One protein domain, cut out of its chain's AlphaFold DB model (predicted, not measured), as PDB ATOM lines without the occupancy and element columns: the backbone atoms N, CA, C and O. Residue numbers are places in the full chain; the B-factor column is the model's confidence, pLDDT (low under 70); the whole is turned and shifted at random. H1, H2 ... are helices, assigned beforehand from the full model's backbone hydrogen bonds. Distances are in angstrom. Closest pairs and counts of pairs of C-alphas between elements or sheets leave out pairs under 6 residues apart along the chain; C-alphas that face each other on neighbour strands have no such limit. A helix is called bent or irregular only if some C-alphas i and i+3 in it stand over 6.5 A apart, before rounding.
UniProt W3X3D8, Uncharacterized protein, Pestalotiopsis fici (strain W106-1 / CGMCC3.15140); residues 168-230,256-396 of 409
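This is residues 168 to 230 and 256 to 396 of the 409 residues of an uncharacterized protein of Pestalotiopsis fici (strain W106-1 / CGMCC3.15140) (UniProt W3X3D8). The longest helix, H8, stands side by side with H7 and H6 in an up-and-down bundle of three, with H7 in the core of the domain. H9 and H10 cross H7 on one side, H1 packs on H7 and H3 on H6 on another, H5 packs on H1 and H3 farther out, and residues 225 to 230 stick out beyond H4. The printed part has 204 residues with ten named helices, H1 to H10 in chain order, and no named strand; its class is all helix. It is compact, with a radius of gyration of the C-alphas of 16.6 A, and spans 55 by 43 by 34 A.

H8, residues 330 to 353, touches H7, residues 308 to 323, closest at the C-alphas of Ala 319 and Tyr 343, 5.5 A; this hairpin has a shallow tilt of 23 degrees, opposite ways. H7 forms another hairpin with H6, residues 280 to 302, closest at C-alphas 301 and 308, 5.4 A. H7 is the hub, touching five helices. H10, residues 378 to 390, touches H8 about perpendicular at 79 degrees, C-alphas 344 and 388 being closest at 4.8 A. H9, residues 359 to 367, touches H7 at C-alphas 313 and 366, 5.9 A. H1, residues 169 to 183, touches H7 with residues 169 to 173 alone, closest at C-alphas 170 and 320, 5.6 A. H3, residues 202 to 211, touches H5, residues 256 to 273, at C-alphas 206 and 264, 5.2 A, with a steep tilt of 57 degrees. H2, residues 186 to 190, is close to H3 but not clearly touching, 7.2 A between C-alphas 186 and 204. H4, residues 220 to 223, is near H5, with 5 pairs of C-alphas within 10 A. Every O i to N i+4 pair is within hydrogen-bond range in H1, H2, H3, H5, H8, H9 and H10, against 17 of 19 in H6 and 11 of 12 in H7; H4 is too short for one.

H1 begins at C-alpha 169 (32.266, -24.001, 50.952) and is 21.4 A long. H8 measures 34.8 A, H6 31.0 A, H5 25.4 A and H7 23.3 A. H6 is irregular, C-alphas 296 and 299 being 7.2 A apart, with a kink of 36 degrees near residue 296. H10 ends at C-alpha 390 (30.617, -45.647, 50.320).

The C-alphas farthest apart, Leu 230 and His 395, are 55.8 A apart. Residues 231 to 255 are not printed; C-alphas 230 and 256 are 36.7 A apart across the cut. The link H2 to H3 is long. The mean pLDDT of the printed part is 78.9, with residues 182 to 230, 256, 276 and 391 to 396 under 70.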
ATOM      1  N   GLY A 168      30.537 -19.412  51.380       87.75
ATOM      2  CA  GLY A 168      30.172 -20.767  50.971       87.75
ATOM      3  C   GLY A 168      31.396 -21.681  50.858       87.75
ATOM      4  O   GLY A 168      32.514 -21.211  50.634       87.75
ATOM      5  N   LEU A 169      31.190 -22.999  50.960       90.75
ATOM      6  CA  LEU A 169      32.266 -24.001  50.952       90.75
ATOM      7  C   LEU A 169      33.282 -23.777  49.823       90.75
ATOM      8  O   LEU A 169      34.487 -23.746  50.059       90.75
ATOM      9  N   PHE A 170      32.805 -23.571  48.593       90.31
ATOM     10  CA  PHE A 170      33.688 -23.413  47.440       90.31
ATOM     11  C   PHE A 170      34.563 -22.151  47.527       90.31
ATOM     12  O   PHE A 170      35.747 -22.213  47.197       90.31
ATOM     13  N   GLN A 171      34.044 -21.035  48.058       87.25
ATOM     14  CA  GLN A 171      34.847 -19.830  48.326       87.25
ATOM     15  C   GLN A 171      35.951 -20.129  49.339       87.25
ATOM     16  O   GLN A 171      37.110 -19.773  49.113       87.25
ATOM     17  N   ARG A 172      35.612 -20.826  50.432       89.19
ATOM     18  CA  ARG A 172      36.572 -21.200  51.480       89.19
ATOM     19  C   ARG A 172      37.660 -22.129  50.931       89.19
ATOM     20  O   ARG A 172      38.840 -21.911  51.208       89.19
ATOM     21  N   VAL A 173      37.300 -23.078  50.061       89.56
ATOM     22  CA  VAL A 173      38.257 -23.954  49.361       89.56
ATOM     23  C   VAL A 173      39.184 -23.163  48.436       89.56
ATOM     24  O   VAL A 173      40.397 -23.366  48.493       89.56
ATOM     25  N   ILE A 174      38.662 -22.239  47.619       85.44
ATOM     26  CA  ILE A 174      39.491 -21.383  46.748       85.44
ATOM     27  C   ILE A 174      40.492 -20.578  47.586       85.44
ATOM     28  O   ILE A 174      41.674 -20.491  47.238       85.44
ATOM     29  N   LEU A 175      40.044 -20.006  48.704       83.25
ATOM     30  CA  LEU A 175      40.883 -19.213  49.601       83.25
ATOM     31  C   LEU A 175      41.969 -20.054  50.276       83.25
ATOM     32  O   LEU A 175      43.124 -19.634  50.324       83.25
ATOM     33  N   MET A 176      41.621 -21.240  50.773       86.88
ATOM     34  CA  MET A 176      42.572 -22.194  51.346       86.88
ATOM     35  C   MET A 176      43.607 -22.635  50.299       86.88
ATOM     36  O   MET A 176      44.810 -22.515  50.535       86.88
ATOM     37  N   ALA A 177      43.168 -23.008  49.094       83.31
ATOM     38  CA  ALA A 177      44.056 -23.371  47.990       83.31
ATOM     39  C   ALA A 177      45.041 -22.246  47.646       83.31
ATOM     40  O   ALA A 177      46.250 -22.462  47.545       83.31
ATOM     41  N   THR A 178      44.530 -21.021  47.523       76.88
ATOM     42  CA  THR A 178      45.328 -19.840  47.178       76.88
ATOM     43  C   THR A 178      46.364 -19.524  48.258       76.88
ATOM     44  O   THR A 178      47.525 -19.266  47.933       76.88
ATOM     45  N   ARG A 179      45.987 -19.574  49.545       78.12
ATOM     46  CA  ARG A 179      46.911 -19.356  50.675       78.12
ATOM     47  C   ARG A 179      48.028 -20.398  50.696       78.12
ATOM     48  O   ARG A 179      49.205 -20.043  50.789       78.12
ATOM     49  N   ARG A 180      47.683 -21.677  50.522       78.25
ATOM     50  CA  ARG A 180      48.664 -22.772  50.489       78.25
ATOM     51  C   ARG A 180      49.631 -22.642  49.323       78.25
ATOM     52  O   ARG A 180      50.841 -22.708  49.535       78.25
ATOM     53  N   LEU A 181      49.130 -22.371  48.127       71.81
ATOM     54  CA  LEU A 181      49.967 -22.265  46.939       71.81
ATOM     55  C   LEU A 181      50.821 -20.982  46.901       71.81
ATOM     56  O   LEU A 181      51.893 -20.988  46.303       71.81
ATOM     57  N   LYS A 182      50.412 -19.900  47.580       69.50
ATOM     58  CA  LYS A 182      51.292 -18.745  47.850       69.50
ATOM     59  C   LYS A 182      52.482 -19.129  48.726       69.50
ATOM     60  O   LYS A 182      53.605 -18.728  48.441       69.50
ATOM     61  N   SER A 183      52.240 -19.909  49.780       69.75
ATOM     62  CA  SER A 183      53.302 -20.358  50.690       69.75
ATOM     63  C   SER A 183      54.236 -21.395  50.052       69.75
ATOM     64  O   SER A 183      55.400 -21.508  50.431       69.75
ATOM     65  N   ARG A 184      53.721 -22.164  49.083       68.38
ATOM     66  CA  ARG A 184      54.420 -23.242  48.379       68.38
ATOM     67  C   ARG A 184      53.987 -23.245  46.909       68.38
ATOM     68  O   ARG A 184      52.972 -23.858  46.587       68.38
ATOM     69  N   PRO A 185      54.723 -22.562  46.014       62.97
ATOM     70  CA  PRO A 185      54.347 -22.469  44.610       62.97
ATOM     71  C   PRO A 185      54.200 -23.857  43.964       62.97
ATOM     72  O   PRO A 185      55.030 -24.729  44.225       62.97
ATOM     73  N   PRO A 186      53.212 -24.067  43.074       56.19
ATOM     74  CA  PRO A 186      52.922 -25.379  42.484       56.19
ATOM     75  C   PRO A 186      54.102 -25.977  41.701       56.19
ATOM     76  O   PRO A 186      54.253 -27.195  41.659       56.19
ATOM     77  N   PHE A 187      54.983 -25.133  41.152       56.66
ATOM     78  CA  PHE A 187      56.210 -25.558  40.468       56.66
ATOM     79  C   PHE A 187      57.208 -26.259  41.399       56.66
ATOM     80  O   PHE A 187      57.931 -27.140  40.954       56.66
ATOM     81  N   ASN A 188      57.193 -25.936  42.696       54.56
ATOM     82  CA  ASN A 188      58.012 -26.614  43.702       54.56
ATOM     83  C   ASN A 188      57.351 -27.902  44.217       54.56
ATOM     84  O   ASN A 188      58.021 -28.726  44.828       54.56
ATOM     85  N   ILE A 189      56.036 -28.060  44.022       54.19
ATOM     86  CA  ILE A 189      55.264 -29.199  44.541       54.19
ATOM     87  C   ILE A 189      55.340 -30.398  43.594       54.19
ATOM     88  O   ILE A 189      55.310 -31.539  44.046       54.19
ATOM     89  N   LEU A 190      55.398 -30.154  42.285       55.53
ATOM     90  CA  LEU A 190      55.142 -31.204  41.301       55.53
ATOM     91  C   LEU A 190      56.346 -31.572  40.433       55.53
ATOM     92  O   LEU A 190      56.216 -32.486  39.627       55.53
ATOM     93  N   ASP A 191      57.482 -30.877  40.574       51.38
ATOM     94  CA  ASP A 191      58.667 -31.034  39.707       51.38
ATOM     95  C   ASP A 191      58.295 -31.039  38.205       51.38
ATOM     96  O   ASP A 191      58.861 -31.733  37.365       51.38
ATOM     97  N   ILE A 192      57.245 -30.278  37.874       49.78
ATOM     98  CA  ILE A 192      56.688 -30.180  36.531       49.78
ATOM     99  C   ILE A 192      57.523 -29.155  35.776       49.78
ATOM    100  O   ILE A 192      57.437 -27.947  36.024       49.78
ATOM    101  N   MET A 193      58.302 -29.629  34.807       40.28
ATOM    102  CA  MET A 193      58.812 -28.773  33.742       40.28
ATOM    103  C   MET A 193      57.612 -28.087  33.069       40.28
ATOM    104  O   MET A 193      56.678 -28.754  32.629       40.28
ATOM    105  N   GLN A 194      57.631 -26.750  33.005       47.88
ATOM    106  CA  GLN A 194      56.570 -25.851  32.501       47.88
ATOM    107  C   GLN A 194      56.121 -26.095  31.037       47.88
ATOM    108  O   GLN A 194      55.413 -25.268  30.467       47.88
ATOM    109  N   THR A 195      56.544 -27.189  30.408       44.44
ATOM    110  CA  THR A 195      56.575 -27.375  28.955       44.44
ATOM    111  C   THR A 195      55.895 -28.646  28.450       44.44
ATOM    112  O   THR A 195      55.883 -28.839  27.241       44.44
ATOM    113  N   ASP A 196      55.350 -29.511  29.313       53.12
ATOM    114  CA  ASP A 196      54.609 -30.695  28.850       53.12
ATOM    115  C   ASP A 196      53.095 -30.432  28.871       53.12
ATOM    116  O   ASP A 196      52.529 -30.059  29.905       53.12
ATOM    117  N   ASP A 197      52.428 -30.637  27.735       56.47
ATOM    118  CA  ASP A 197      50.976 -30.487  27.580       56.47
ATOM    119  C   ASP A 197      50.204 -31.378  28.566       56.47
ATOM    120  O   ASP A 197      49.096 -31.037  28.993       56.47
ATOM    121  N   ILE A 198      50.795 -32.501  28.989       54.88
ATOM    122  CA  ILE A 198      50.227 -33.424  29.984       54.88
ATOM    123  C   ILE A 198      50.095 -32.758  31.363       54.88
ATOM    124  O   ILE A 198      49.186 -33.087  32.123       54.88
ATOM    125  N   HIS A 199      50.965 -31.801  31.686       57.19
ATOM    126  CA  HIS A 199      51.048 -31.175  33.004       57.19
ATOM    127  C   HIS A 199      50.418 -29.777  33.088       57.19
ATOM    128  O   HIS A 199      50.362 -29.186  34.172       57.19
ATOM    129  N   GLN A 200      49.889 -29.260  31.977       63.25
ATOM    130  CA  GLN A 200      49.062 -28.054  31.964       63.25
ATOM    131  C   GLN A 200      47.680 -28.354  32.558       63.25
ATOM    132  O   GLN A 200      46.700 -28.522  31.839       63.25
ATOM    133  N   SER A 201      47.605 -28.462  33.885       66.56
ATOM    134  CA  SER A 201      46.325 -28.595  34.577       66.56
ATOM    135  C   SER A 201      45.560 -27.277  34.540       66.56
ATOM    136  O   SER A 201      46.117 -26.215  34.858       66.56
ATOM    137  N   VAL A 202      44.265 -27.347  34.234       68.56
ATOM    138  CA  VAL A 202      43.347 -26.202  34.311       68.56
ATOM    139  C   VAL A 202      43.348 -25.638  35.732       68.56
ATOM    140  O   VAL A 202      43.532 -24.441  35.913       68.56
ATOM    141  N   VAL A 203      43.275 -26.488  36.762       68.75
ATOM    142  CA  VAL A 203      43.319 -26.058  38.173       68.75
ATOM    143  C   VAL A 203      44.634 -25.375  38.540       68.75
ATOM    144  O   VAL A 203      44.608 -24.339  39.203       68.75
ATOM    145  N   ILE A 204      45.782 -25.880  38.079       64.88
ATOM    146  CA  ILE A 204      47.064 -25.200  38.323       64.88
ATOM    147  C   ILE A 204      47.085 -23.847  37.627       64.88
ATOM    148  O   ILE A 204      47.515 -22.873  38.238       64.88
ATOM    149  N   SER A 205      46.624 -23.764  36.382       66.50
ATOM    150  CA  SER A 205      46.594 -22.511  35.620       66.50
ATOM    151  C   SER A 205      45.679 -21.478  36.281       66.50
ATOM    152  O   SER A 205      46.065 -20.316  36.432       66.50
ATOM    153  N   LEU A 206      44.517 -21.920  36.763       68.50
ATOM    154  CA  LEU A 206      43.545 -21.103  37.482       68.50
ATOM    155  C   LEU A 206      44.088 -20.591  38.811       68.50
ATOM    156  O   LEU A 206      44.057 -19.389  39.079       68.50
ATOM    157  N   LEU A 207      44.612 -21.491  39.642       66.00
ATOM    158  CA  LEU A 207      45.123 -21.129  40.957       66.00
ATOM    159  C   LEU A 207      46.427 -20.336  40.842       66.00
ATOM    160  O   LEU A 207      46.593 -19.352  41.546       66.00
ATOM    161  N   SER A 208      47.315 -20.662  39.900       61.97
ATOM    162  CA  SER A 208      48.538 -19.882  39.633       61.97
ATOM    163  C   SER A 208      48.231 -18.463  39.170       61.97
ATOM    164  O   SER A 208      48.946 -17.527  39.533       61.97
ATOM    165  N   THR A 209      47.168 -18.285  38.388       59.50
ATOM    166  CA  THR A 209      46.724 -16.955  37.964       59.50
ATOM    167  C   THR A 209      46.019 -16.211  39.093       59.50
ATOM    168  O   THR A 209      46.236 -15.015  39.239       59.50
ATOM    169  N   ALA A 210      45.279 -16.910  39.959       56.50
ATOM    170  CA  ALA A 210      44.778 -16.335  41.205       56.50
ATOM    171  C   ALA A 210      45.923 -15.961  42.172       56.50
ATOM    172  O   ALA A 210      45.830 -15.014  42.936       56.50
ATOM    173  N   ILE A 211      47.060 -16.648  42.148       50.62
ATOM    174  CA  ILE A 211      48.188 -16.321  43.034       50.62
ATOM    175  C   ILE A 211      48.987 -15.120  42.532       50.62
ATOM    176  O   ILE A 211      49.543 -14.389  43.352       50.62
ATOM    177  N   ARG A 212      49.052 -14.888  41.213       55.16
ATOM    178  CA  ARG A 212      49.683 -13.682  40.668       55.16
ATOM    179  C   ARG A 212      48.806 -12.489  41.027       55.16
ATOM    180  O   ARG A 212      47.724 -12.360  40.456       55.16
ATOM    181  N   PRO A 213      49.241 -11.588  41.926       48.56
ATOM    182  CA  PRO A 213      48.465 -10.393  42.169       48.56
ATOM    183  C   PRO A 213      48.364  -9.656  40.834       48.56
ATOM    184  O   PRO A 213      49.373  -9.435  40.159       48.56
ATOM    185  N   MET A 214      47.146  -9.287  40.433       47.50
ATOM    186  CA  MET A 214      46.903  -8.565  39.176       47.50
ATOM    187  C   MET A 214      47.558  -7.167  39.133       47.50
ATOM    188  O   MET A 214      47.395  -6.431  38.172       47.50
ATOM    189  N   SER A 215      48.374  -6.820  40.129       35.41
ATOM    190  CA  SER A 215      49.491  -5.880  40.037       35.41
ATOM    191  C   SER A 215      50.491  -6.218  41.162       35.41
ATOM    192  O   SER A 215      50.046  -6.518  42.271       35.41
ATOM    193  N   PRO A 216      51.823  -6.136  40.966       37.44
ATOM    194  CA  PRO A 216      52.827  -6.490  41.984       37.44
ATOM    195  C   PRO A 216      52.832  -5.562  43.208       37.44
ATOM    196  O   PRO A 216      53.661  -5.724  44.096       37.44
ATOM    197  N   ARG A 217      51.953  -4.554  43.242       39.72
ATOM    198  CA  ARG A 217      51.981  -3.519  44.269       39.72
ATOM    199  C   ARG A 217      51.164  -3.866  45.505       39.72
ATOM    200  O   ARG A 217      51.683  -3.610  46.581       39.72
ATOM    201  N   HIS A 218      49.971  -4.466  45.418       42.91
ATOM    202  CA  HIS A 218      49.153  -4.765  46.612       42.91
ATOM    203  C   HIS A 218      48.413  -6.105  46.478       42.91
ATOM    204  O   HIS A 218      47.792  -6.371  45.445       42.91
ATOM    205  N   ASP A 219      48.458  -6.921  47.532       48.53
ATOM    206  CA  ASP A 219      47.803  -8.228  47.606       48.53
ATOM    207  C   ASP A 219      46.280  -8.073  47.790       48.53
ATOM    208  O   ASP A 219      45.788  -7.781  48.879       48.53
ATOM    209  N   LEU A 220      45.516  -8.277  46.711       46.53
ATOM    210  CA  LEU A 220      44.045  -8.240  46.718       46.53
ATOM    211  C   LEU A 220      43.427  -9.250  47.701       46.53
ATOM    212  O   LEU A 220      42.350  -8.995  48.233       46.53
ATOM    213  N   PHE A 221      44.111 -10.364  47.980       44.69
ATOM    214  CA  PHE A 221      43.632 -11.368  48.932       44.69
ATOM    215  C   PHE A 221      43.869 -10.976  50.393       44.69
ATOM    216  O   PHE A 221      43.098 -11.398  51.250       44.69
ATOM    217  N   ALA A 222      44.869 -10.137  50.679       42.50
ATOM    218  CA  ALA A 222      45.053  -9.572  52.017       42.50
ATOM    219  C   ALA A 222      43.935  -8.568  52.350       42.50
ATOM    220  O   ALA A 222      43.452  -8.523  53.475       42.50
ATOM    221  N   LEU A 223      43.452  -7.819  51.351       39.88
ATOM    222  CA  LEU A 223      42.402  -6.806  51.524       39.88
ATOM    223  C   LEU A 223      41.005  -7.384  51.806       39.88
ATOM    224  O   LEU A 223      40.156  -6.673  52.333       39.88
ATOM    225  N   SER A 224      40.755  -8.652  51.459       40.25
ATOM    226  CA  SER A 224      39.485  -9.333  51.757       40.25
ATOM    227  C   SER A 224      39.439  -9.951  53.162       40.25
ATOM    228  O   SER A 224      38.356 -10.337  53.597       40.25
ATOM    229  N   MET A 225      40.588 -10.085  53.832       39.75
ATOM    230  CA  MET A 225      40.755 -10.823  55.096       39.75
ATOM    231  C   MET A 225      41.220  -9.941  56.263       39.75
ATOM    232  O   MET A 225      41.467 -10.448  57.350       39.75
ATOM    233  N   LEU A 226      41.367  -8.634  56.043       37.78
ATOM    234  CA  LEU A 226      41.701  -7.676  57.090       37.78
ATOM    235  C   LEU A 226      40.423  -7.021  57.611       37.78
ATOM    236  O   LEU A 226      39.666  -6.440  56.834       37.78
ATOM    237  N   ASP A 227      40.247  -7.062  58.932       37.62
ATOM    238  CA  ASP A 227      39.206  -6.322  59.660       37.62
ATOM    239  C   ASP A 227      39.327  -4.793  59.472       37.62
ATOM    240  O   ASP A 227      38.375  -4.062  59.742       37.62
ATOM    241  N   ASP A 228      40.454  -4.298  58.939       34.75
ATOM    242  CA  ASP A 228      40.623  -2.910  58.498       34.75
ATOM    243  C   ASP A 228      41.598  -2.783  57.293       34.75
ATOM    244  O   ASP A 228      42.819  -2.901  57.448       34.75
ATOM    245  N   PRO A 229      41.100  -2.518  56.067       35.19
ATOM    246  CA  PRO A 229      41.915  -2.322  54.862       35.19
ATOM    247  C   PRO A 229      42.797  -1.061  54.878       35.19
ATOM    248  O   PRO A 229      43.667  -0.922  54.013       35.19
ATOM    249  N   LEU A 230      42.571  -0.118  55.803       34.47
ATOM    250  CA  LEU A 230      43.260   1.176  55.818       34.47
ATOM    251  C   LEU A 230      44.653   1.121  56.464       34.47
ATOM    252  O   LEU A 230      45.497   1.950  56.127       34.47
ATOM    253  N   ASP A 256      43.654 -20.959  25.713       69.38
ATOM    254  CA  ASP A 256      43.518 -21.633  27.010       69.38
ATOM    255  C   ASP A 256      44.052 -20.798  28.172       69.38
ATOM    256  O   ASP A 256      43.457 -20.767  29.254       69.38
ATOM    257  N   LYS A 257      45.127 -20.036  27.940       73.38
ATOM    258  CA  LYS A 257      45.620 -19.088  28.936       73.38
ATOM    259  C   LYS A 257      44.627 -17.949  29.163       73.38
ATOM    260  O   LYS A 257      44.364 -17.604  30.308       73.38
ATOM    261  N   SER A 258      44.058 -17.393  28.096       78.62
ATOM    262  CA  SER A 258      43.052 -16.328  28.199       78.62
ATOM    263  C   SER A 258      41.791 -16.804  28.937       78.62
ATOM    264  O   SER A 258      41.282 -16.100  29.806       78.62
ATOM    265  N   ARG A 259      41.335 -18.036  28.671       79.38
ATOM    266  CA  ARG A 259      40.221 -18.675  29.393       79.38
ATOM    267  C   ARG A 259      40.542 -18.931  30.865       79.38
ATOM    268  O   ARG A 259      39.693 -18.703  31.722       79.38
ATOM    269  N   SER A 260      41.764 -19.367  31.167       77.12
ATOM    270  CA  SER A 260      42.222 -19.532  32.552       77.12
ATOM    271  C   SER A 260      42.244 -18.188  33.283       77.12
ATOM    272  O   SER A 260      41.723 -18.081  34.387       77.12
ATOM    273  N   ASP A 261      42.770 -17.143  32.638       78.62
ATOM    274  CA  ASP A 261      42.816 -15.790  33.191       78.62
ATOM    275  C   ASP A 261      41.384 -15.243  33.447       78.62
ATOM    276  O   ASP A 261      41.125 -14.672  34.513       78.62
ATOM    277  N   PHE A 262      40.430 -15.499  32.538       85.88
ATOM    278  CA  PHE A 262      39.001 -15.192  32.717       85.88
ATOM    279  C   PHE A 262      38.415 -15.863  33.964       85.88
ATOM    280  O   PHE A 262      37.837 -15.199  34.824       85.88
ATOM    281  N   LEU A 263      38.564 -17.184  34.069       83.81
ATOM    282  CA  LEU A 263      37.995 -17.988  35.151       83.81
ATOM    283  C   LEU A 263      38.606 -17.627  36.514       83.81
ATOM    284  O   LEU A 263      37.891 -17.547  37.510       83.81
ATOM    285  N   SER A 264      39.906 -17.323  36.566       81.25
ATOM    286  CA  SER A 264      40.543 -16.808  37.782       81.25
ATOM    287  C   SER A 264      39.943 -15.474  38.212       81.25
ATOM    288  O   SER A 264      39.609 -15.305  39.384       81.25
ATOM    289  N   CYS A 265      39.759 -14.528  37.284       84.38
ATOM    290  CA  CYS A 265      39.085 -13.263  37.585       84.38
ATOM    291  C   CYS A 265      37.632 -13.479  38.019       84.38
ATOM    292  O   CYS A 265      37.161 -12.808  38.935       84.38
ATOM    293  N   TYR A 266      36.936 -14.447  37.427       86.62
ATOM    294  CA  TYR A 266      35.598 -14.820  37.863       86.62
ATOM    295  C   TYR A 266      35.581 -15.321  39.316       86.62
ATOM    296  O   TYR A 266      34.732 -14.891  40.090       86.62
ATOM    297  N   PHE A 267      36.546 -16.142  39.741       82.81
ATOM    298  CA  PHE A 267      36.643 -16.570  41.142       82.81
ATOM    299  C   PHE A 267      36.945 -15.421  42.107       82.81
ATOM    300  O   PHE A 267      36.399 -15.399  43.211       82.81
ATOM    301  N   TYR A 268      37.735 -14.423  41.697       81.94
ATOM    302  CA  TYR A 268      37.872 -13.192  42.479       81.94
ATOM    303  C   TYR A 268      36.543 -12.467  42.638       81.94
ATOM    304  O   TYR A 268      36.194 -12.073  43.747       81.94
ATOM    305  N   LEU A 269      35.793 -12.304  41.547       85.62
ATOM    306  CA  LEU A 269      34.475 -11.677  41.591       85.62
ATOM    307  C   LEU A 269      33.529 -12.470  42.494       85.62
ATOM    308  O   LEU A 269      32.871 -11.877  43.340       85.62
ATOM    309  N   TYR A 270      33.521 -13.798  42.390       84.88
ATOM    310  CA  TYR A 270      32.724 -14.668  43.249       84.88
ATOM    311  C   TYR A 270      33.041 -14.468  44.739       84.88
ATOM    312  O   TYR A 270      32.123 -14.362  45.551       84.88
ATOM    313  N   ILE A 271      34.321 -14.339  45.104       82.94
ATOM    314  CA  ILE A 271      34.743 -14.063  46.488       82.94
ATOM    315  C   ILE A 271      34.375 -12.636  46.919       82.94
ATOM    316  O   ILE A 271      33.883 -12.442  48.026       82.94
ATOM    317  N   ILE A 272      34.591 -11.628  46.066       82.56
ATOM    318  CA  ILE A 272      34.318 -10.213  46.383       82.56
ATOM    319  C   ILE A 272      32.820  -9.970  46.572       82.56
ATOM    320  O   ILE A 272      32.417  -9.234  47.472       82.56
ATOM    321  N   LEU A 273      31.994 -10.569  45.714       82.62
ATOM    322  CA  LEU A 273      30.551 -10.370  45.733       82.62
ATOM    323  C   LEU A 273      29.878 -11.078  46.914       82.62
ATOM    324  O   LEU A 273      28.811 -10.622  47.325       82.62
ATOM    325  N   GLN A 274      30.515 -12.118  47.474       76.50
ATOM    326  CA  GLN A 274      30.030 -12.887  48.630       76.50
ATOM    327  C   GLN A 274      28.595 -13.384  48.444       76.50
ATOM    328  O   GLN A 274      27.791 -13.391  49.376       76.50
ATOM    329  N   ASP A 275      28.270 -13.764  47.210       75.69
ATOM    330  CA  ASP A 275      27.100 -14.588  46.961       75.69
ATOM    331  C   ASP A 275      27.461 -16.015  47.381       75.69
ATOM    332  O   ASP A 275      28.556 -16.496  47.081       75.69
ATOM    333  N   GLU A 276      26.579 -16.680  48.117       68.19
ATOM    334  CA  GLU A 276      26.801 -18.069  48.522       68.19
ATOM    335  C   GLU A 276      26.761 -18.994  47.303       68.19
ATOM    336  O   GLU A 276      27.440 -20.023  47.281       68.19
ATOM    337  N   ARG A 277      26.002 -18.611  46.266       76.88
ATOM    338  CA  ARG A 277      25.804 -19.419  45.066       76.88
ATOM    339  C   ARG A 277      26.405 -18.760  43.830       76.88
ATOM    340  O   ARG A 277      26.367 -17.547  43.655       76.88
ATOM    341  N   VAL A 278      26.937 -19.594  42.950       78.81
ATOM    342  CA  VAL A 278      27.510 -19.210  41.660       78.81
ATOM    343  C   VAL A 278      26.455 -19.397  40.580       78.81
ATOM    344  O   VAL A 278      25.742 -20.401  40.584       78.81
ATOM    345  N   ASP A 279      26.372 -18.460  39.641       82.44
ATOM    346  CA  ASP A 279      25.550 -18.628  38.445       82.44
ATOM    347  C   ASP A 279      25.860 -19.964  37.744       82.44
ATOM    348  O   ASP A 279      27.023 -20.293  37.477       82.44
ATOM    349  N   SER A 280      24.814 -20.752  37.487       81.00
ATOM    350  CA  SER A 280      24.938 -22.120  36.988       81.00
ATOM    351  C   SER A 280      25.557 -22.178  35.596       81.00
ATOM    352  O   SER A 280      26.256 -23.144  35.311       81.00
ATOM    353  N   PHE A 281      25.398 -21.152  34.752       81.12
ATOM    354  CA  PHE A 281      25.976 -21.141  33.408       81.12
ATOM    355  C   PHE A 281      27.504 -21.033  33.445       81.12
ATOM    356  O   PHE A 281      28.201 -21.867  32.863       81.12
ATOM    357  N   VAL A 282      28.043 -20.038  34.162       80.94
ATOM    358  CA  VAL A 282      29.504 -19.861  34.262       80.94
ATOM    359  C   VAL A 282      30.138 -21.029  35.012       80.94
ATOM    360  O   VAL A 282      31.198 -21.523  34.618       80.94
ATOM    361  N   LEU A 283      29.472 -21.501  36.067       85.12
ATOM    362  CA  LEU A 283      29.935 -22.651  36.826       85.12
ATOM    363  C   LEU A 283      29.909 -23.936  35.989       85.12
ATOM    364  O   LEU A 283      30.870 -24.696  36.047       85.12
ATOM    365  N   ASN A 284      28.866 -24.167  35.184       87.88
ATOM    366  CA  ASN A 284      28.791 -25.314  34.279       87.88
ATOM    367  C   ASN A 284      29.943 -25.292  33.275       87.88
ATOM    368  O   ASN A 284      30.642 -26.288  33.126       87.88
ATOM    369  N   TRP A 285      30.202 -24.137  32.657       86.50
ATOM    370  CA  TRP A 285      31.327 -23.995  31.735       86.50
ATOM    371  C   TRP A 285      32.666 -24.310  32.416       86.50
ATOM    372  O   TRP A 285      33.462 -25.084  31.887       86.50
ATOM    373  N   PHE A 286      32.902 -23.782  33.621       88.12
ATOM    374  CA  PHE A 286      34.088 -24.118  34.411       88.12
ATOM    375  C   PHE A 286      34.191 -25.625  34.705       88.12
ATOM    376  O   PHE A 286      35.245 -26.227  34.485       88.12
ATOM    377  N   LEU A 287      33.104 -26.236  35.183       90.56
ATOM    378  CA  LEU A 287      33.044 -27.651  35.548       90.56
ATOM    379  C   LEU A 287      33.295 -28.565  34.349       90.56
ATOM    380  O   LEU A 287      34.010 -29.553  34.503       90.56
ATOM    381  N   GLU A 288      32.757 -28.229  33.177       89.62
ATOM    382  CA  GLU A 288      32.985 -28.953  31.925       89.62
ATOM    383  C   GLU A 288      34.454 -28.891  31.499       89.62
ATOM    384  O   GLU A 288      35.041 -29.925  31.176       89.62
ATOM    385  N   GLN A 289      35.074 -27.705  31.536       84.56
ATOM    386  CA  GLN A 289      36.497 -27.558  31.208       84.56
ATOM    387  C   GLN A 289      37.377 -28.339  32.187       84.56
ATOM    388  O   GLN A 289      38.300 -29.044  31.776       84.56
ATOM    389  N   LEU A 290      37.069 -28.256  33.483       89.12
ATOM    390  CA  LEU A 290      37.798 -28.990  34.505       89.12
ATOM    391  C   LEU A 290      37.620 -30.505  34.355       89.12
ATOM    392  O   LEU A 290      38.591 -31.252  34.461       89.12
ATOM    393  N   LEU A 291      36.406 -30.972  34.062       91.56
ATOM    394  CA  LEU A 291      36.124 -32.394  33.895       91.56
ATOM    395  C   LEU A 291      36.771 -32.948  32.623       91.56
ATOM    396  O   LEU A 291      37.249 -34.084  32.626       91.56
ATOM    397  N   ALA A 292      36.821 -32.154  31.549       88.62
ATOM    398  CA  ALA A 292      37.556 -32.494  30.338       88.62
ATOM    399  C   ALA A 292      39.054 -32.674  30.636       88.62
ATOM    400  O   ALA A 292      39.634 -33.675  30.212       88.62
ATOM    401  N   ASP A 293      39.657 -31.775  31.423       85.06
ATOM    402  CA  ASP A 293      41.050 -31.904  31.871       85.06
ATOM    403  C   ASP A 293      41.252 -33.159  32.735       85.06
ATOM    404  O   ASP A 293      42.105 -33.990  32.430       85.06
ATOM    405  N   VAL A 294      40.389 -33.376  33.734       91.19
ATOM    406  CA  VAL A 294      40.399 -34.569  34.600       91.19
ATOM    407  C   VAL A 294      40.323 -35.861  33.785       91.19
ATOM    408  O   VAL A 294      41.081 -36.798  34.051       91.19
ATOM    409  N   CYS A 295      39.431 -35.926  32.792       92.25
ATOM    410  CA  CYS A 295      39.285 -37.080  31.905       92.25
ATOM    411  C   CYS A 295      40.516 -37.274  31.013       92.25
ATOM    412  O   CYS A 295      40.987 -38.401  30.867       92.25
ATOM    413  N   ARG A 296      41.066 -36.189  30.457       87.94
ATOM    414  CA  ARG A 296      42.274 -36.204  29.621       87.94
ATOM    415  C   ARG A 296      43.493 -36.711  30.391       87.94
ATOM    416  O   ARG A 296      44.246 -37.528  29.867       87.94
ATOM    417  N   THR A 297      43.684 -36.272  31.636       88.44
ATOM    418  CA  THR A 297      44.847 -36.650  32.458       88.44
ATOM    419  C   THR A 297      44.672 -37.987  33.186       88.44
ATOM    420  O   THR A 297      45.648 -38.520  33.715       88.44
ATOM    421  N   GLN A 298      43.462 -38.562  33.218       92.88
ATOM    422  CA  GLN A 298      43.172 -39.809  33.938       92.88
ATOM    423  C   GLN A 298      44.090 -40.984  33.538       92.88
ATOM    424  O   GLN A 298      44.629 -41.622  34.446       92.88
ATOM    425  N   PRO A 299      44.327 -41.297  32.246       91.69
ATOM    426  CA  PRO A 299      45.166 -42.441  31.880       91.69
ATOM    427  C   PRO A 299      46.616 -42.276  32.349       91.69
ATOM    428  O   PRO A 299      47.237 -43.236  32.804       91.69
ATOM    429  N   CYS A 300      47.149 -41.053  32.272       87.88
ATOM    430  CA  CYS A 300      48.496 -40.724  32.739       87.88
ATOM    431  C   CYS A 300      48.581 -40.833  34.265       87.88
ATOM    432  O   CYS A 300      49.531 -41.408  34.792       87.88
ATOM    433  N   MET A 301      47.553 -40.364  34.975       91.00
ATOM    434  CA  MET A 301      47.441 -40.486  36.429       91.00
ATOM    435  C   MET A 301      47.442 -41.955  36.880       91.00
ATOM    436  O   MET A 301      48.205 -42.330  37.772       91.00
ATOM    437  N   GLN A 302      46.666 -42.820  36.219       92.06
ATOM    438  CA  GLN A 302      46.609 -44.252  36.545       92.06
ATOM    439  C   GLN A 302      47.950 -44.965  36.325       92.06
ATOM    440  O   GLN A 302      48.279 -45.894  37.059       92.06
ATOM    441  N   LYS A 303      48.743 -44.515  35.347       89.75
ATOM    442  CA  LYS A 303      50.093 -45.027  35.066       89.75
ATOM    443  C   LYS A 303      51.183 -44.414  35.954       89.75
ATOM    444  O   LYS A 303      52.341 -44.791  35.815       89.75
ATOM    445  N   GLY A 304      50.840 -43.457  36.821       85.69
ATOM    446  CA  GLY A 304      51.807 -42.706  37.631       85.69
ATOM    447  C   GLY A 304      52.630 -41.681  36.839       85.69
ATOM    448  O   GLY A 304      53.613 -41.164  37.353       85.69
ATOM    449  N   GLN A 305      52.237 -41.379  35.600       84.50
ATOM    450  CA  GLN A 305      52.873 -40.383  34.723       84.50
ATOM    451  C   GLN A 305      52.332 -38.964  34.957       84.50
ATOM    452  O   GLN A 305      52.851 -37.993  34.422       84.50
ATOM    453  N   TYR A 306      51.269 -38.838  35.749       83.94
ATOM    454  CA  TYR A 306      50.723 -37.572  36.220       83.94
ATOM    455  C   TYR A 306      50.489 -37.671  37.727       83.94
ATOM    456  O   TYR A 306      50.114 -38.735  38.224       83.94
ATOM    457  N   SER A 307      50.699 -36.570  38.454       86.56
ATOM    458  CA  SER A 307      50.564 -36.548  39.914       86.56
ATOM    459  C   SER A 307      49.164 -36.981  40.352       86.56
ATOM    460  O   SER A 307      48.171 -36.281  40.137       86.56
ATOM    461  N   GLN A 308      49.093 -38.147  40.994       90.25
ATOM    462  CA  GLN A 308      47.847 -38.723  41.503       90.25
ATOM    463  C   GLN A 308      47.243 -37.859  42.609       90.25
ATOM    464  O   GLN A 308      46.030 -37.676  42.665       90.25
ATOM    465  N   THR A 309      48.094 -37.259  43.439       89.25
ATOM    466  CA  THR A 309      47.702 -36.316  44.487       89.25
ATOM    467  C   THR A 309      47.045 -35.064  43.916       89.25
ATOM    468  O   THR A 309      45.962 -34.683  44.355       89.25
ATOM    469  N   LEU A 310      47.677 -34.428  42.925       87.00
ATOM    470  CA  LEU A 310      47.110 -33.257  42.261       87.00
ATOM    471  C   LEU A 310      45.788 -33.605  41.584       87.00
ATOM    472  O   LEU A 310      44.833 -32.838  41.660       87.00
ATOM    473  N   TRP A 311      45.735 -34.754  40.911       91.69
ATOM    474  CA  TRP A 311      44.525 -35.211  40.245       91.69
ATOM    475  C   TRP A 311      43.383 -35.423  41.242       91.69
ATOM    476  O   TRP A 311      42.287 -34.915  41.026       91.69
ATOM    477  N   PHE A 312      43.656 -36.084  42.371       94.50
ATOM    478  CA  PHE A 312      42.685 -36.246  43.451       94.50
ATOM    479  C   PHE A 312      42.191 -34.895  43.972       94.50
ATOM    480  O   PHE A 312      40.986 -34.673  44.059       94.50
ATOM    481  N   TRP A 313      43.104 -33.958  44.231       93.12
ATOM    482  CA  TRP A 313      42.741 -32.615  44.673       93.12
ATOM    483  C   TRP A 313      41.871 -31.876  43.646       93.12
ATOM    484  O   TRP A 313      40.865 -31.273  44.000       93.12
ATOM    485  N   THR A 314      42.220 -31.972  42.362       91.75
ATOM    486  CA  THR A 314      41.486 -31.370  41.234       91.75
ATOM    487  C   THR A 314      40.050 -31.890  41.169       91.75
ATOM    488  O   THR A 314      39.105 -31.122  40.993       91.75
ATOM    489  N   VAL A 315      39.875 -33.197  41.362       95.31
ATOM    490  CA  VAL A 315      38.564 -33.847  41.391       95.31
ATOM    491  C   VAL A 315      37.750 -33.407  42.614       95.31
ATOM    492  O   VAL A 315      36.579 -33.062  42.465       95.31
ATOM    493  N   MET A 316      38.364 -33.349  43.802       95.69
ATOM    494  CA  MET A 316      37.709 -32.841  45.017       95.69
ATOM    495  C   MET A 316      37.283 -31.375  44.859       95.69
ATOM    496  O   MET A 316      36.176 -31.003  45.247       95.69
ATOM    497  N   PHE A 317      38.130 -30.549  44.238       93.31
ATOM    498  CA  PHE A 317      37.836 -29.150  43.936       93.31
ATOM    499  C   PHE A 317      36.620 -29.007  43.012       93.31
ATOM    500  O   PHE A 317      35.716 -28.225  43.303       93.31
ATOM    501  N   GLY A 318      36.561 -29.803  41.939       93.44
ATOM    502  CA  GLY A 318      35.408 -29.843  41.038       93.44
ATOM    503  C   GLY A 318      34.126 -30.312  41.732       93.44
ATOM    504  O   GLY A 318      33.080 -29.691  41.565       93.44
ATOM    505  N   ALA A 319      34.202 -31.326  42.598       94.88
ATOM    506  CA  ALA A 319      33.054 -31.766  43.391       94.88
ATOM    507  C   ALA A 319      32.534 -30.662  44.325       94.88
ATOM    508  O   ALA A 319      31.327 -30.423  44.374       94.88
ATOM    509  N   CYS A 320      33.425 -29.933  45.006       93.50
ATOM    510  CA  CYS A 320      33.045 -28.778  45.826       93.50
ATOM    511  C   CYS A 320      32.354 -27.693  44.988       93.50
ATOM    512  O   CYS A 320      31.355 -27.119  45.421       93.50
ATOM    513  N   ALA A 321      32.849 -27.446  43.773       92.00
ATOM    514  CA  ALA A 321      32.257 -26.481  42.856       92.00
ATOM    515  C   ALA A 321      30.808 -26.849  42.487       92.00
ATOM    516  O   ALA A 321      29.960 -25.965  42.482       92.00
ATOM    517  N   THR A 322      30.480 -28.135  42.290       92.56
ATOM    518  CA  THR A 322      29.091 -28.565  41.996       92.56
ATOM    519  C   THR A 322      28.091 -28.219  43.105       92.56
ATOM    520  O   THR A 322      26.918 -27.990  42.822       92.56
ATOM    521  N   VAL A 323      28.543 -28.132  44.362       89.56
ATOM    522  CA  VAL A 323      27.699 -27.766  45.516       89.56
ATOM    523  C   VAL A 323      27.410 -26.263  45.551       89.56
ATOM    524  O   VAL A 323      26.399 -25.839  46.104       89.56
ATOM    525  N   ALA A 324      28.266 -25.447  44.933       89.00
ATOM    526  CA  ALA A 324      28.116 -23.995  44.906       89.00
ATOM    527  C   ALA A 324      27.123 -23.496  43.840       89.00
ATOM    528  O   ALA A 324      26.892 -22.292  43.742       89.00
ATOM    529  N   ALA A 325      26.541 -24.382  43.026       88.06
ATOM    530  CA  ALA A 325      25.674 -23.999  41.919       88.06
ATOM    531  C   ALA A 325      24.357 -23.353  42.377       88.06
ATOM    532  O   ALA A 325      23.621 -23.881  43.214       88.06
ATOM    533  N   LYS A 326      23.997 -22.230  41.753       86.19
ATOM    534  CA  LYS A 326      22.661 -21.646  41.848       86.19
ATOM    535  C   LYS A 326      21.728 -22.360  40.878       86.19
ATOM    536  O   LYS A 326      21.716 -22.061  39.694       86.19
ATOM    537  N   ILE A 327      20.930 -23.284  41.397       86.75
ATOM    538  CA  ILE A 327      19.919 -23.995  40.609       86.75
ATOM    539  C   ILE A 327      18.652 -23.137  40.548       86.75
ATOM    540  O   ILE A 327      18.021 -22.891  41.577       86.75
ATOM    541  N   THR A 328      18.299 -22.668  39.352       86.81
ATOM    542  CA  THR A 328      17.093 -21.857  39.107       86.81
ATOM    543  C   THR A 328      16.057 -22.553  38.227       86.81
ATOM    544  O   THR A 328      14.897 -22.142  38.197       86.81
ATOM    545  N   SER A 329      16.448 -23.637  37.555       89.44
ATOM    546  CA  SER A 329      15.589 -24.419  36.668       89.44
ATOM    547  C   SER A 329      15.796 -25.926  36.850       89.44
ATOM    548  O   SER A 329      16.849 -26.380  37.297       89.44
ATOM    549  N   ALA A 330      14.793 -26.721  36.460       90.88
ATOM    550  CA  ALA A 330      14.892 -28.183  36.477       90.88
ATOM    551  C   ALA A 330      16.006 -28.702  35.545       90.88
ATOM    552  O   ALA A 330      16.653 -29.703  35.840       90.88
ATOM    553  N   THR A 331      16.261 -28.006  34.433       88.88
ATOM    554  CA  THR A 331      17.355 -28.339  33.511       88.88
ATOM    555  C   THR A 331      18.717 -28.159  34.178       88.88
ATOM    556  O   THR A 331      19.548 -29.060  34.103       88.88
ATOM    557  N   GLU A 332      18.926 -27.039  34.876       88.94
ATOM    558  CA  GLU A 332      20.156 -26.799  35.644       88.94
ATOM    559  C   GLU A 332      20.338 -27.835  36.753       88.94
ATOM    560  O   GLU A 332      21.452 -28.295  36.982       88.94
ATOM    561  N   GLU A 333      19.252 -28.245  37.413       90.38
ATOM    562  CA  GLU A 333      19.307 -29.289  38.437       90.38
ATOM    563  C   GLU A 333      19.815 -30.616  37.861       90.38
ATOM    564  O   GLU A 333      20.712 -31.240  38.429       90.38
ATOM    565  N   VAL A 334      19.275 -31.033  36.712       90.88
ATOM    566  CA  VAL A 334      19.694 -32.260  36.025       90.88
ATOM    567  C   VAL A 334      21.152 -32.164  35.571       90.88
ATOM    568  O   VAL A 334      21.912 -33.111  35.774       90.88
ATOM    569  N   GLN A 335      21.565 -31.027  35.005       90.00
ATOM    570  CA  GLN A 335      22.945 -30.801  34.563       90.00
ATOM    571  C   GLN A 335      23.935 -30.838  35.732       90.00
ATOM    572  O   GLN A 335      24.920 -31.576  35.686       90.00
ATOM    573  N   MET A 336      23.657 -30.102  36.813       91.19
ATOM    574  CA  MET A 336      24.517 -30.074  37.997       91.19
ATOM    575  C   MET A 336      24.573 -31.433  38.693       91.19
ATOM    576  O   MET A 336      25.638 -31.831  39.163       91.19
ATOM    577  N   ARG A 337      23.463 -32.184  38.717       92.25
ATOM    578  CA  ARG A 337      23.438 -33.557  39.239       92.25
ATOM    579  C   ARG A 337      24.315 -34.489  38.408       92.25
ATOM    580  O   ARG A 337      25.148 -35.181  38.980       92.25
ATOM    581  N   ALA A 338      24.197 -34.449  37.080       93.00
ATOM    582  CA  ALA A 338      25.038 -35.251  36.193       93.00
ATOM    583  C   ALA A 338      26.531 -34.911  36.350       93.00
ATOM    584  O   ALA A 338      27.375 -35.807  36.369       93.00
ATOM    585  N   MET A 339      26.862 -33.626  36.518       93.38
ATOM    586  CA  MET A 339      28.231 -33.197  36.812       93.38
ATOM    587  C   MET A 339      28.718 -33.683  38.169       93.38
ATOM    588  O   MET A 339      29.819 -34.226  38.254       93.38
ATOM    589  N   ARG A 340      27.899 -33.560  39.214       94.56
ATOM    590  CA  ARG A 340      28.213 -34.098  40.539       94.56
ATOM    591  C   ARG A 340      28.492 -35.595  40.472       94.56
ATOM    592  O   ARG A 340      29.534 -36.013  40.963       94.56
ATOM    593  N   ASP A 341      27.615 -36.373  39.843       94.88
ATOM    594  CA  ASP A 341      27.777 -37.824  39.700       94.88
ATOM    595  C   ASP A 341      29.097 -38.174  39.002       94.88
ATOM    596  O   ASP A 341      29.858 -39.003  39.501       94.88
ATOM    597  N   ALA A 342      29.435 -37.466  37.919       95.88
ATOM    598  CA  ALA A 342      30.708 -37.658  37.234       95.88
ATOM    599  C   ALA A 342      31.911 -37.397  38.157       95.88
ATOM    600  O   ALA A 342      32.861 -38.179  38.148       95.88
ATOM    601  N   TYR A 343      31.888 -36.338  38.975       96.50
ATOM    602  CA  TYR A 343      32.958 -36.080  39.945       96.50
ATOM    603  C   TYR A 343      32.991 -37.121  41.073       96.50
ATOM    604  O   TYR A 343      34.084 -37.533  41.453       96.50
ATOM    605  N   MET A 344      31.843 -37.601  41.563       96.94
ATOM    606  CA  MET A 344      31.790 -38.666  42.577       96.94
ATOM    607  C   MET A 344      32.443 -39.957  42.076       96.94
ATOM    608  O   MET A 344      33.278 -40.536  42.774       96.94
ATOM    609  N   ASP A 345      32.177 -40.347  40.826       96.44
ATOM    610  CA  ASP A 345      32.841 -41.491  40.190       96.44
ATOM    611  C   ASP A 345      34.367 -41.304  40.137       96.44
ATOM    612  O   ASP A 345      35.139 -42.237  40.389       96.44
ATOM    613  N   LYS A 346      34.837 -40.081  39.840       97.12
ATOM    614  CA  LYS A 346      36.275 -39.765  39.839       97.12
ATOM    615  C   LYS A 346      36.875 -39.774  41.247       97.12
ATOM    616  O   LYS A 346      38.020 -40.203  41.381       97.12
ATOM    617  N   ILE A 347      36.145 -39.343  42.279       97.56
ATOM    618  CA  ILE A 347      36.600 -39.403  43.680       97.56
ATOM    619  C   ILE A 347      36.793 -40.861  44.105       97.56
ATOM    620  O   ILE A 347      37.835 -41.201  44.677       97.56
ATOM    621  N   ASN A 348      35.828 -41.731  43.793       96.81
ATOM    622  CA  ASN A 348      35.930 -43.160  44.077       96.81
ATOM    623  C   ASN A 348      37.146 -43.767  43.354       96.81
ATOM    624  O   ASN A 348      38.004 -44.391  43.981       96.81
ATOM    625  N   LEU A 349      37.305 -43.478  42.056       96.69
ATOM    626  CA  LEU A 349      38.463 -43.924  41.278       96.69
ATOM    627  C   LEU A 349      39.797 -43.451  41.881       96.69
ATOM    628  O   LEU A 349      40.715 -44.258  42.032       96.69
ATOM    629  N   ALA A 350      39.914 -42.166  42.237       95.81
ATOM    630  CA  ALA A 350      41.114 -41.618  42.872       95.81
ATOM    631  C   ALA A 350      41.447 -42.374  44.160       95.81
ATOM    632  O   ALA A 350      42.593 -42.764  44.379       95.81
ATOM    633  N   SER A 351      40.428 -42.599  44.993       96.38
ATOM    634  CA  SER A 351      40.559 -43.247  46.296       96.38
ATOM    635  C   SER A 351      41.029 -44.692  46.153       96.38
ATOM    636  O   SER A 351      41.900 -45.128  46.904       96.38
ATOM    637  N   GLN A 352      40.542 -45.415  45.141       95.75
ATOM    638  CA  GLN A 352      41.002 -46.768  44.821       95.75
ATOM    639  C   GLN A 352      42.462 -46.785  44.346       95.75
ATOM    640  O   GLN A 352      43.259 -47.581  44.846       95.75
ATOM    641  N   VAL A 353      42.833 -45.890  43.422       95.06
ATOM    642  CA  VAL A 353      44.203 -45.790  42.884       95.06
ATOM    643  C   VAL A 353      45.207 -45.436  43.986       95.06
ATOM    644  O   VAL A 353      46.250 -46.077  44.098       95.06
ATOM    645  N   LEU A 354      44.866 -44.469  44.840       94.69
ATOM    646  CA  LEU A 354      45.697 -44.011  45.957       94.69
ATOM    647  C   LEU A 354      45.577 -44.892  47.211       94.69
ATOM    648  O   LEU A 354      46.277 -44.658  48.195       94.69
ATOM    649  N   ARG A 355      44.709 -45.913  47.190       96.06
ATOM    650  CA  ARG A 355      44.425 -46.825  48.314       96.06
ATOM    651  C   ARG A 355      43.995 -46.099  49.595       96.06
ATOM    652  O   ARG A 355      44.326 -46.525  50.703       96.06
ATOM    653  N   ILE A 356      43.241 -45.017  49.445       96.50
ATOM    654  CA  ILE A 356      42.703 -44.224  50.548       96.50
ATOM    655  C   ILE A 356      41.517 -44.982  51.153       96.50
ATOM    656  O   ILE A 356      40.543 -45.269  50.464       96.50
ATOM    657  N   LYS A 357      41.606 -45.314  52.446       93.69
ATOM    658  CA  LYS A 357      40.574 -46.077  53.179       93.69
ATOM    659  C   LYS A 357      39.930 -45.310  54.334       93.69
ATOM    660  O   LYS A 357      39.032 -45.830  54.985       93.69
ATOM    661  N   SER A 358      40.421 -44.113  54.631       96.19
ATOM    662  CA  SER A 358      39.937 -43.275  55.725       96.19
ATOM    663  C   SER A 358      40.049 -41.803  55.357       96.19
ATOM    664  O   SER A 358      40.887 -41.425  54.533       96.19
ATOM    665  N   TRP A 359      39.235 -40.975  56.011       95.81
ATOM    666  CA  TRP A 359      39.273 -39.530  55.814       95.81
ATOM    667  C   TRP A 359      40.651 -38.951  56.151       95.81
ATOM    668  O   TRP A 359      41.188 -38.160  55.387       95.81
ATOM    669  N   GLU A 360      41.298 -39.429  57.217       95.69
ATOM    670  CA  GLU A 360      42.654 -38.991  57.578       95.69
ATOM    671  C   GLU A 360      43.691 -39.260  56.478       95.69
ATOM    672  O   GLU A 360      44.590 -38.446  56.241       95.69
ATOM    673  N   ALA A 361      43.561 -40.378  55.755       95.94
ATOM    674  CA  ALA A 361      44.413 -40.669  54.606       95.94
ATOM    675  C   ALA A 361      44.090 -39.749  53.412       95.94
ATOM    676  O   ALA A 361      45.008 -39.279  52.733       95.94
ATOM    677  N   ALA A 362      42.808 -39.436  53.187       95.81
ATOM    678  CA  ALA A 362      42.377 -38.477  52.169       95.81
ATOM    679  C   ALA A 362      42.942 -37.080  52.465       95.81
ATOM    680  O   ALA A 362      43.607 -36.486  51.617       95.81
ATOM    681  N   LYS A 363      42.774 -36.608  53.705       95.19
ATOM    682  CA  LYS A 363      43.302 -35.343  54.228       95.19
ATOM    683  C   LYS A 363      44.817 -35.264  54.077       95.19
ATOM    684  O   LYS A 363      45.338 -34.303  53.516       95.19
ATOM    685  N   THR A 364      45.537 -36.308  54.488       93.94
ATOM    686  CA  THR A 364      47.000 -36.397  54.326       93.94
ATOM    687  C   THR A 364      47.423 -36.315  52.863       93.94
ATOM    688  O   THR A 364      48.396 -35.634  52.550       93.94
ATOM    689  N   THR A 365      46.664 -36.930  51.958       93.00
ATOM    690  CA  THR A 365      46.921 -36.816  50.520       93.00
ATOM    691  C   THR A 365      46.672 -35.390  50.030       93.00
ATOM    692  O   THR A 365      47.532 -34.815  49.373       93.00
ATOM    693  N   MET A 366      45.551 -34.762  50.392       92.44
ATOM    694  CA  MET A 366      45.260 -33.378  49.994       92.44
ATOM    695  C   MET A 366      46.301 -32.377  50.521       92.44
ATOM    696  O   MET A 366      46.658 -31.446  49.799       92.44
ATOM    697  N   ARG A 367      46.867 -32.600  51.720       90.38
ATOM    698  CA  ARG A 367      47.958 -31.785  52.303       90.38
ATOM    699  C   ARG A 367      49.216 -31.720  51.443       90.38
ATOM    700  O   ARG A 367      49.933 -30.721  51.522       90.38
ATOM    701  N   LEU A 368      49.485 -32.748  50.637       87.00
ATOM    702  CA  LEU A 368      50.635 -32.764  49.731       87.00
ATOM    703  C   LEU A 368      50.507 -31.712  48.618       87.00
ATOM    704  O   LEU A 368      51.524 -31.294  48.072       87.00
ATOM    705  N   PHE A 369      49.288 -31.259  48.307       83.44
ATOM    706  CA  PHE A 369      49.047 -30.167  47.366       83.44
ATOM    707  C   PHE A 369      48.545 -28.901  48.076       83.44
ATOM    708  O   PHE A 369      49.281 -27.921  48.189       83.44
ATOM    709  N   ALA A 370      47.316 -28.921  48.595       84.38
ATOM    710  CA  ALA A 370      46.724 -27.800  49.314       84.38
ATOM    711  C   ALA A 370      45.674 -28.276  50.332       84.38
ATOM    712  O   ALA A 370      44.595 -28.737  49.966       84.38
ATOM    713  N   TRP A 371      46.003 -28.140  51.616       90.00
ATOM    714  CA  TRP A 371      45.095 -28.347  52.744       90.00
ATOM    715  C   TRP A 371      45.615 -27.594  53.982       90.00
ATOM    716  O   TRP A 371      46.832 -27.419  54.121       90.00
ATOM    717  N   GLU A 372      44.713 -27.173  54.872       88.81
ATOM    718  CA  GLU A 372      45.005 -26.538  56.169       88.81
ATOM    719  C   GLU A 372      44.393 -27.361  57.308       88.81
ATOM    720  O   GLU A 372      43.276 -27.851  57.178       88.81
ATOM    721  N   ASP A 373      45.125 -27.549  58.408       83.25
ATOM    722  CA  ASP A 373      44.721 -28.484  59.468       83.25
ATOM    723  C   ASP A 373      43.423 -28.089  60.189       83.25
ATOM    724  O   ASP A 373      42.675 -28.991  60.565       83.25
ATOM    725  N   ASP A 374      43.126 -26.787  60.242       86.12
ATOM    726  CA  ASP A 374      41.944 -26.191  60.883       86.12
ATOM    727  C   ASP A 374      40.966 -25.594  59.851       86.12
ATOM    728  O   ASP A 374      40.389 -24.523  60.047       86.12
ATOM    729  N   PHE A 375      40.831 -26.241  58.692       90.94
ATOM    730  CA  PHE A 375      39.926 -25.773  57.646       90.94
ATOM    731  C   PHE A 375      38.453 -25.939  58.063       90.94
ATOM    732  O   PHE A 375      37.963 -27.048  58.253       90.94
ATOM    733  N   ASP A 376      37.723 -24.827  58.115       87.75
ATOM    734  CA  ASP A 376      36.315 -24.727  58.535       87.75
ATOM    735  C   ASP A 376      35.283 -25.332  57.556       87.75
ATOM    736  O   ASP A 376      34.079 -25.163  57.731       87.75
ATOM    737  N   GLY A 377      35.730 -25.989  56.485       91.50
ATOM    738  CA  GLY A 377      34.889 -26.758  55.561       91.50
ATOM    739  C   GLY A 377      35.240 -28.245  55.523       91.50
ATOM    740  O   GLY A 377      34.918 -28.927  54.549       91.50
ATOM    741  N   GLU A 378      35.993 -28.736  56.512       95.25
ATOM    742  CA  GLU A 378      36.443 -30.127  56.566       95.25
ATOM    743  C   GLU A 378      35.274 -31.116  56.572       95.25
ATOM    744  O   GLU A 378      35.291 -32.057  55.779       95.25
ATOM    745  N   ASP A 379      34.253 -30.882  57.398       95.06
ATOM    746  CA  ASP A 379      33.110 -31.788  57.523       95.06
ATOM    747  C   ASP A 379      32.307 -31.883  56.218       95.06
ATOM    748  O   ASP A 379      31.919 -32.981  55.810       95.06
ATOM    749  N   GLU A 380      32.104 -30.771  55.502       95.62
ATOM    750  CA  GLU A 380      31.410 -30.805  54.213       95.62
ATOM    751  C   GLU A 380      32.211 -31.559  53.141       95.62
ATOM    752  O   GLU A 380      31.641 -32.362  52.399       95.62
ATOM    753  N   ILE A 381      33.531 -31.348  53.052       96.12
ATOM    754  CA  ILE A 381      34.379 -32.064  52.079       96.12
ATOM    755  C   ILE A 381      34.474 -33.547  52.435       96.12
ATOM    756  O   ILE A 381      34.431 -34.399  51.541       96.12
ATOM    757  N   LYS A 382      34.565 -33.862  53.728       96.44
ATOM    758  CA  LYS A 382      34.512 -35.230  54.232       96.44
ATOM    759  C   LYS A 382      33.216 -35.902  53.812       96.44
ATOM    760  O   LYS A 382      33.283 -36.982  53.239       96.44
ATOM    761  N   GLY A 383      32.071 -35.243  53.991       95.75
ATOM    762  CA  GLY A 383      30.775 -35.752  53.545       95.75
ATOM    763  C   GLY A 383      30.728 -36.049  52.042       95.75
ATOM    764  O   GLY A 383      30.203 -37.084  51.642       95.75
ATOM    765  N   LEU A 384      31.333 -35.200  51.199       95.38
ATOM    766  CA  LEU A 384      31.434 -35.453  49.750       95.38
ATOM    767  C   LEU A 384      32.279 -36.690  49.430       95.38
ATOM    768  O   LEU A 384      31.899 -37.504  48.589       95.38
ATOM    769  N   TRP A 385      33.429 -36.830  50.088       96.88
ATOM    770  CA  TRP A 385      34.297 -37.989  49.902       96.88
ATOM    771  C   TRP A 385      33.643 -39.274  50.433       96.88
ATOM    772  O   TRP A 385      33.722 -40.322  49.788       96.88
ATOM    773  N   GLU A 386      32.938 -39.176  51.563       96.00
ATOM    774  CA  GLU A 386      32.192 -40.275  52.169       96.00
ATOM    775  C   GLU A 386      31.029 -40.758  51.307       96.00
ATOM    776  O   GLU A 386      30.840 -41.957  51.096       96.00
ATOM    777  N   GLU A 387      30.300 -39.829  50.705       94.62
ATOM    778  CA  GLU A 387      29.279 -40.175  49.729       94.62
ATOM    779  C   GLU A 387      29.888 -40.907  48.522       94.62
ATOM    780  O   GLU A 387      29.375 -41.942  48.104       94.62
ATOM    781  N   ALA A 388      31.004 -40.418  47.976       94.81
ATOM    782  CA  ALA A 388      31.605 -40.994  46.775       94.81
ATOM    783  C   ALA A 388      32.135 -42.424  46.965       94.81
ATOM    784  O   ALA A 388      32.007 -43.255  46.067       94.81
ATOM    785  N   VAL A 389      32.774 -42.706  48.104       92.38
ATOM    786  CA  VAL A 389      33.476 -43.981  48.335       92.38
ATOM    787  C   VAL A 389      32.552 -45.063  48.905       92.38
ATOM    788  O   VAL A 389      32.793 -46.247  48.671       92.38
ATOM    789  N   TRP A 390      31.485 -44.690  49.619       84.44
ATOM    790  CA  TRP A 390      30.617 -45.647  50.320       84.44
ATOM    791  C   TRP A 390      29.170 -45.711  49.817       84.44
ATOM    792  O   TRP A 390      28.404 -46.541  50.307       84.44
ATOM    793  N   ALA A 391      28.773 -44.920  48.812       68.19
ATOM    794  CA  ALA A 391      27.432 -45.013  48.221       68.19
ATOM    795  C   ALA A 391      27.168 -46.295  47.396       68.19
ATOM    796  O   ALA A 391      26.054 -46.469  46.899       68.19
ATOM    797  N   ASP A 392      28.126 -47.224  47.287       51.22
ATOM    798  CA  ASP A 392      28.041 -48.469  46.495       51.22
ATOM    799  C   ASP A 392      27.035 -49.531  47.020       51.22
ATOM    800  O   ASP A 392      27.091 -50.708  46.665       51.22
ATOM    801  N   GLY A 393      26.042 -49.128  47.821       44.66
ATOM    802  CA  GLY A 393      24.873 -49.948  48.165       44.66
ATOM    803  C   GLY A 393      23.710 -49.882  47.161       44.66
ATOM    804  O   GLY A 393      22.758 -50.648  47.296       44.66
ATOM    805  N   GLY A 394      23.745 -48.996  46.157       35.56
ATOM    806  CA  GLY A 394      22.646 -48.835  45.197       35.56
ATOM    807  C   GLY A 394      23.117 -48.312  43.842       35.56
ATOM    808  O   GLY A 394      23.759 -47.273  43.762       35.56
ATOM    809  N   HIS A 395      22.792 -49.049  42.776       41.53
ATOM    810  CA  HIS A 395      23.168 -48.790  41.383       41.53
ATOM    811  C   HIS A 395      23.089 -47.306  40.975       41.53
ATOM    812  O   HIS A 395      21.992 -46.781  40.782       41.53
ATOM    813  N   ARG A 396      24.237 -46.664  40.711       50.19
ATOM    814  CA  ARG A 396      24.274 -45.469  39.854       50.19
ATOM    815  C   ARG A 396      24.452 -45.912  38.391       50.19
ATOM    816  O   ARG A 396      25.371 -46.682  38.095       50.19
TER     817      ARG A 396